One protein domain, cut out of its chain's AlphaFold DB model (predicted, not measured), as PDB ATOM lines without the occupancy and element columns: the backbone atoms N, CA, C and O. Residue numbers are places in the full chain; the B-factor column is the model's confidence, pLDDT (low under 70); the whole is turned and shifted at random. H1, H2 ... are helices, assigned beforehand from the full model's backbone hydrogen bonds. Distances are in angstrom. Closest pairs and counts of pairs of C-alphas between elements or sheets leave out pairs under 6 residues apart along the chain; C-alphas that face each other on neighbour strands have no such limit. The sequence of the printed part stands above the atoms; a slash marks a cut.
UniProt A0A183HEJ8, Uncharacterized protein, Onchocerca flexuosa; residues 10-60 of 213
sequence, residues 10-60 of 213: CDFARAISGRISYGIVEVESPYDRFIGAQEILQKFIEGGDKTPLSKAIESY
ATOM      1  N   CYS A  10      85.653 157.318 117.300       91.69
ATOM      2  CA  CYS A  10      85.321 157.963 118.568       91.69
ATOM      3  C   CYS A  10      86.306 157.605 119.689       91.69
ATOM      4  O   CYS A  10      86.685 158.477 120.465       91.69
ATOM      5  N   ASP A  11      86.724 156.346 119.782       90.50
ATOM      6  CA  ASP A  11      87.679 155.851 120.775       90.50
ATOM      7  C   ASP A  11      89.047 156.471 120.531       90.50
ATOM      8  O   ASP A  11      89.700 156.916 121.472       90.50
ATOM      9  N   PHE A  12      89.439 156.568 119.259       92.50
ATOM     10  CA  PHE A  12      90.662 157.252 118.868       92.50
ATOM     11  C   PHE A  12      90.614 158.736 119.253       92.50
ATOM     12  O   PHE A  12      91.485 159.211 119.978       92.50
ATOM     13  N   ALA A  13      89.566 159.457 118.841       93.88
ATOM     14  CA  ALA A  13      89.408 160.875 119.153       93.88
ATOM     15  C   ALA A  13      89.410 161.129 120.669       93.88
ATOM     16  O   ALA A  13      90.122 162.006 121.145       93.88
ATOM     17  N   ARG A  14      88.685 160.317 121.445       93.50
ATOM     18  CA  ARG A  14      88.650 160.414 122.912       93.50
ATOM     19  C   ARG A  14      90.009 160.161 123.544       93.50
ATOM     20  O   ARG A  14      90.413 160.929 124.412       93.50
ATOM     21  N   ALA A  15      90.722 159.125 123.107       93.31
ATOM     22  CA  ALA A  15      92.047 158.811 123.627       93.31
ATOM     23  C   ALA A  15      93.033 159.964 123.395       93.31
ATOM     24  O   ALA A  15      93.739 160.366 124.320       93.31
ATOM     25  N   ILE A  16      93.032 160.540 122.188       94.19
ATOM     26  CA  ILE A  16      93.871 161.693 121.847       94.19
ATOM     27  C   ILE A  16      93.450 162.941 122.636       94.19
ATOM     28  O   ILE A  16      94.304 163.578 123.252       94.19
ATOM     29  N   SER A  17      92.153 163.257 122.712       93.56
ATOM     30  CA  SER A  17      91.657 164.385 123.515       93.56
ATOM     31  C   SER A  17      92.028 164.244 124.989       93.56
ATOM     32  O   SER A  17      92.467 165.210 125.608       93.56
ATOM     33  N   GLY A  18      91.914 163.037 125.547       92.00
ATOM     34  CA  GLY A  18      92.362 162.730 126.902       92.00
ATOM     35  C   GLY A  18      93.848 162.988 127.090       92.00
ATOM     36  O   GLY A  18      94.215 163.699 128.016       92.00
ATOM     37  N   ARG A  19      94.687 162.480 126.180       91.62
ATOM     38  CA  ARG A  19      96.148 162.633 126.230       91.62
ATOM     39  C   ARG A  19      96.601 164.092 126.194       91.62
ATOM     40  O   ARG A  19      97.530 164.452 126.914       91.62
ATOM     41  N   ILE A  20      95.956 164.910 125.360       92.06
ATOM     42  CA  ILE A  20      96.234 166.349 125.251       92.06
ATOM     43  C   ILE A  20      95.795 167.071 126.527       92.06
ATOM     44  O   ILE A  20      96.466 167.985 127.006       92.06
ATOM     45  N   SER A  21      94.646 166.680 127.076       86.94
ATOM     46  CA  SER A  21      93.976 167.484 128.095       86.94
ATOM     47  C   SER A  21      94.355 167.087 129.525       86.94
ATOM     48  O   SER A  21      94.324 167.931 130.418       86.94
ATOM     49  N   TYR A  22      94.766 165.838 129.748       83.00
ATOM     50  CA  TYR A  22      95.130 165.296 131.052       83.00
ATOM     51  C   TYR A  22      96.466 164.558 130.962       83.00
ATOM     52  O   TYR A  22      96.662 163.698 130.103       83.00
ATOM     53  N   GLY A  23      97.404 164.957 131.822       69.31
ATOM     54  CA  GLY A  23      98.743 164.380 131.846       69.31
ATOM     55  C   GLY A  23      98.715 162.920 132.286       69.31
ATOM     56  O   GLY A  23      97.837 162.505 133.042       69.31
ATOM     57  N   ILE A  24      99.685 162.139 131.815       67.50
ATOM     58  CA  ILE A  24      99.879 160.755 132.293       67.50
ATOM     59  C   ILE A  24     100.569 160.764 133.667       67.50
ATOM     60  O   ILE A  24     100.397 159.848 134.470       67.50
ATOM     61  N   VAL A  25     101.333 161.822 133.941       66.31
ATOM     62  CA  VAL A  25     102.008 162.094 135.210       66.31
ATOM     63  C   VAL A  25     101.542 163.443 135.760       66.31
ATOM     64  O   VAL A  25     101.058 164.292 135.011       66.31
ATOM     65  N   GLU A  26     101.682 163.649 137.070       63.97
ATOM     66  CA  GLU A  26     101.153 164.844 137.746       63.97
ATOM     67  C   GLU A  26     101.742 166.167 137.246       63.97
ATOM     68  O   GLU A  26     101.067 167.196 137.306       63.97
ATOM     69  N   VAL A  27     102.982 166.137 136.752       69.12
ATOM     70  CA  VAL A  27     103.717 167.308 136.272       69.12
ATOM     71  C   VAL A  27     104.112 167.067 134.820       69.12
ATOM     72  O   VAL A  27     105.227 166.655 134.516       69.12
ATOM     73  N   GLU A  28     103.159 167.279 133.915       83.19
ATOM     74  CA  GLU A  28     103.389 167.227 132.473       83.19
ATOM     75  C   GLU A  28     102.972 168.556 131.832       83.19
ATOM     76  O   GLU A  28     101.825 169.015 131.981       83.19
ATOM     77  N   SER A  29     103.894 169.197 131.106       88.00
ATOM     78  CA  SER A  29     103.587 170.478 130.471       88.00
ATOM     79  C   SER A  29     102.522 170.297 129.374       88.00
ATOM     80  O   SER A  29     102.348 169.199 128.834       88.00
ATOM     81  N   PRO A  30     101.752 171.345 129.025       88.06
ATOM     82  CA  PRO A  30     100.836 171.280 127.885       88.06
ATOM     83  C   PRO A  30     101.541 170.917 126.569       88.06
ATOM     84  O   PRO A  30     100.954 170.241 125.727       88.06
ATOM     85  N   TYR A  31     102.802 171.334 126.411       92.00
ATOM     86  CA  TYR A  31     103.619 171.013 125.245       92.00
ATOM     87  C   TYR A  31     103.935 169.514 125.176       92.00
ATOM     88  O   TYR A  31     103.666 168.887 124.156       92.00
ATOM     89  N   ASP A  32     104.395 168.910 126.274       92.56
ATOM     90  CA  ASP A  32     104.721 167.474 126.314       92.56
ATOM     91  C   ASP A  32     103.485 166.607 126.043       92.56
ATOM     92  O   ASP A  32     103.548 165.614 125.313       92.56
ATOM     93  N   ARG A  33     102.323 167.032 126.557       92.31
ATOM     94  CA  ARG A  33     101.033 166.389 126.274       92.31
ATOM     95  C   ARG A  33     100.677 166.424 124.795       92.31
ATOM     96  O   ARG A  33     100.227 165.415 124.248       92.31
ATOM     97  N   PHE A  34     100.881 167.571 124.153       94.25
ATOM     98  CA  PHE A  34     100.642 167.739 122.725       94.25
ATOM     99  C   PHE A  34     101.581 166.860 121.891       94.25
ATOM    100  O   PHE A  34     101.105 166.102 121.044       94.25
ATOM    101  N   ILE A  35     102.886 166.887 122.180       95.44
ATOM    102  CA  ILE A  35     103.879 166.055 121.486       95.44
ATOM    103  C   ILE A  35     103.563 164.569 121.671       95.44
ATOM    104  O   ILE A  35     103.475 163.831 120.693       95.44
ATOM    105  N   GLY A  36     103.274 164.129 122.896       93.25
ATOM    106  CA  GLY A  36     102.918 162.737 123.157       93.25
ATOM    107  C   GLY A  36     101.628 162.291 122.461       93.25
ATOM    108  O   GLY A  36     101.517 161.136 122.053       93.25
ATOM    109  N   ALA A  37     100.648 163.180 122.289       94.69
ATOM    110  CA  ALA A  37      99.455 162.892 121.495       94.69
ATOM    111  C   ALA A  37      99.769 162.778 119.993       94.69
ATOM    112  O   ALA A  37      99.269 161.869 119.325       94.69
ATOM    113  N   GLN A  38     100.629 163.657 119.475       95.62
ATOM    114  CA  GLN A  38     101.092 163.623 118.089       95.62
ATOM    115  C   GLN A  38     101.875 162.338 117.782       95.62
ATOM    116  O   GLN A  38     101.644 161.719 116.745       95.62
ATOM    117  N   GLU A  39     102.731 161.883 118.696       94.44
ATOM    118  CA  GLU A  39     103.463 160.620 118.554       94.44
ATOM    119  C   GLU A  39     102.529 159.405 118.461       94.44
ATOM    120  O   GLU A  39     102.768 158.493 117.666       94.44
ATOM    121  N   ILE A  40     101.445 159.379 119.251       94.12
ATOM    122  CA  ILE A  40     100.429 158.318 119.169       94.12
ATOM    123  C   ILE A  40      99.761 158.335 117.790       94.12
ATOM    124  O   ILE A  40      99.584 157.277 117.182       94.12
ATOM    125  N   LEU A  41      99.405 159.523 117.290       93.69
ATOM    126  CA  LEU A  41      98.782 159.688 115.977       93.69
ATOM    127  C   LEU A  41      99.710 159.237 114.846       93.69
ATOM    128  O   LEU A  41      99.283 158.470 113.983       93.69
ATOM    129  N   GLN A  42     100.971 159.660 114.873       94.00
ATOM    130  CA  GLN A  42     101.957 159.296 113.862       94.00
ATOM    131  C   GLN A  42     102.159 157.777 113.804       94.00
ATOM    132  O   GLN A  42     101.995 157.177 112.742       94.00
ATOM    133  N   LYS A  43     102.395 157.135 114.958       91.94
ATOM    134  CA  LYS A  43     102.554 155.672 115.042       91.94
ATOM    135  C   LYS A  43     101.324 154.921 114.540       91.94
ATOM    136  O   LYS A  43     101.458 153.866 113.924       91.94
ATOM    137  N   PHE A  44     100.127 155.451 114.793       90.75
ATOM    138  CA  PHE A  44      98.890 154.855 114.298       90.75
ATOM    139  C   PHE A  44      98.771 154.944 112.769       90.75
ATOM    140  O   PHE A  44      98.416 153.946 112.140       90.75
ATOM    141  N   ILE A  45      99.086 156.102 112.174       89.81
ATOM    142  CA  ILE A  45      99.022 156.332 110.720       89.81
ATOM    143  C   ILE A  45     100.055 155.480 109.975       89.81
ATOM    144  O   ILE A  45      99.731 154.880 108.953       89.81
ATOM    145  N   GLU A  46     101.273 155.374 110.504       92.12
ATOM    146  CA  GLU A  46     102.364 154.587 109.910       92.12
ATOM    147  C   GLU A  46     102.137 153.064 110.007       92.12
ATOM    148  O   GLU A  46     102.942 152.277 109.517       92.12
ATOM    149  N   GLY A  47     101.043 152.621 110.640       84.69
ATOM    150  CA  GLY A  47     100.766 151.203 110.870       84.69
ATOM    151  C   GLY A  47     101.703 150.559 111.896       84.69
ATOM    152  O   GLY A  47     101.828 149.334 111.922       84.69
ATOM    153  N   GLY A  48     102.354 151.378 112.727       82.12
ATOM    154  CA  GLY A  48     103.323 150.965 113.735       82.12
ATOM    155  C   GLY A  48     102.694 150.412 115.018       82.12
ATOM    156  O   GLY A  48     101.571 149.897 115.039       82.12
ATOM    157  N   ASP A  49     103.446 150.499 116.119       87.19
ATOM    158  CA  ASP A  49     103.018 149.998 117.426       87.19
ATOM    159  C   ASP A  49     101.756 150.719 117.933       87.19
ATOM    160  O   ASP A  49     101.736 151.937 118.117       87.19
ATOM    161  N   LYS A  50     100.704 149.938 118.207       88.75
ATOM    162  CA  LYS A  50      99.406 150.424 118.704       88.75
ATOM    163  C   LYS A  50      99.303 150.417 120.230       88.75
ATOM    164  O   LYS A  50      98.288 150.845 120.780       88.75
ATOM    165  N   THR A  51     100.332 149.946 120.931       90.75
ATOM    166  CA  THR A  51     100.403 149.944 122.399       90.75
ATOM    167  C   THR A  51     100.170 151.332 123.007       90.75
ATOM    168  O   THR A  51      99.382 151.419 123.954       90.75
ATOM    169  N   PRO A  52     100.758 152.430 122.486       91.44
ATOM    170  CA  PRO A  52     100.520 153.773 123.015       91.44
ATOM    171  C   PRO A  52      99.049 154.201 122.954       91.44
ATOM    172  O   PRO A  52      98.519 154.722 123.934       91.44
ATOM    173  N   LEU A  53      98.362 153.905 121.844       92.00
ATOM    174  CA  LEU A  53      96.935 154.189 121.694       92.00
ATOM    175  C   LEU A  53      96.099 153.379 122.691       92.00
ATOM    176  O   LEU A  53      95.229 153.931 123.357       92.00
ATOM    177  N   SER A  54      96.385 152.081 122.835       91.50
ATOM    178  CA  SER A  54      95.694 151.230 123.809       91.50
ATOM    179  C   SER A  54      95.869 151.748 125.242       91.50
ATOM    180  O   SER A  54      94.896 151.815 125.987       91.50
ATOM    181  N   LYS A  55      97.074 152.200 125.618       91.25
ATOM    182  CA  LYS A  55      97.325 152.828 126.927       91.25
ATOM    183  C   LYS A  55      96.540 154.129 127.109       91.25
ATOM    184  O   LYS A  55      95.964 154.342 128.171       91.25
ATOM    185  N   ALA A  56      96.477 154.973 126.079       92.31
ATOM    186  CA  ALA A  56      95.694 156.206 126.123       92.31
ATOM    187  C   ALA A  56      94.188 155.929 126.289       92.31
ATOM    188  O   ALA A  56      93.518 156.626 127.048       92.31
ATOM    189  N   ILE A  57      93.665 154.875 125.651       93.12
ATOM    190  CA  ILE A  57      92.275 154.429 125.830       93.12
ATOM    191  C   ILE A  57      92.020 153.981 127.273       93.12
ATOM    192  O   ILE A  57      91.033 154.406 127.871       93.12
ATOM    193  N   GLU A  58      92.894 153.156 127.855       92.31
ATOM    194  CA  GLU A  58      92.735 152.720 129.252       92.31
ATOM    195  C   GLU A  58      92.817 153.897 130.233       92.31
ATOM    196  O   GLU A  58      91.987 154.014 131.138       92.31
ATOM    197  N   SER A  59      93.735 154.838 130.001       90.81
ATOM    198  CA  SER A  59      93.810 156.081 130.775       90.81
ATOM    199  C   SER A  59      92.514 156.891 130.676       90.81
ATOM    200  O   SER A  59      92.007 157.389 131.682       90.81
ATOM    201  N   TYR A  60      91.939 157.003 129.473       93.62
ATOM    202  CA  TYR A  60      90.682 157.715 129.258       93.62
ATOM    203  C   TYR A  60      89.507 157.053 129.989       93.62
ATOM    204  O   TYR A  60      88.672 157.746 130.570       93.62
TER     205      TYR A  60
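Overview. This is residues 10 to 60 of the 213 residues of an uncharacterized protein of Onchocerca flexuosa (UniProt A0A183HEJ8). Look for a long helix, H2, along the longest axis, with H1 folded back beside it as a helical hairpin and H3 packed crosswise on H1. The three centres make a triangle. The 51 printed residues hold H1, H2 and H3 in chain order, with no named strand: all helix, compact with a radius of gyration of the C-alphas of 10.1 A, elongated at 30 by 18 by 16 A.

Along the chain. Find C-alpha 30 at (100.836, 171.280, 127.885); from there H2, residues 30 to 45, runs 22.8 A. H1, residues 10 to 21, begins at (85.321, 157.963, 118.568) and runs 16.0 A. H3, residues 51 to 60, runs 14.2 A to C-alpha 60 at (90.682, 157.715, 129.258).

Arrangement. H2 touches H1, whose residues 16 to 21 alone meet it, at a shallow tilt of 27 degrees, opposite ways; the closest C-alphas, of Ile 20 and Arg 33, are 4.9 A apart. H1 touches H3 about perpendicular, at 78 degrees, closest at the C-alphas of Ala 15 and Ile 57, 4.9 A. H2, with residues 40 to 44 alone, only just touches H3, with 3 pairs of C-alphas within 8 A, the closest those of Ile 40 and Pro 52 at 6.0 A; the tilt is steep, 52 degrees, opposite ways. The helix packing is mostly crossed, but only just: 1 of 3 touching pairs is at a shallow tilt. In H1, H2 and H3 every O i to N i+4 pair is within hydrogen-bond range.

Size, cuts and confidence. The C-alphas farthest apart, of Val 27 and Gly 47, are 30.2 A apart. The printed part has no cut; the link H2 to H3 is tight, H1 to H2 short. Residues 23 to 27 have pLDDT under 70.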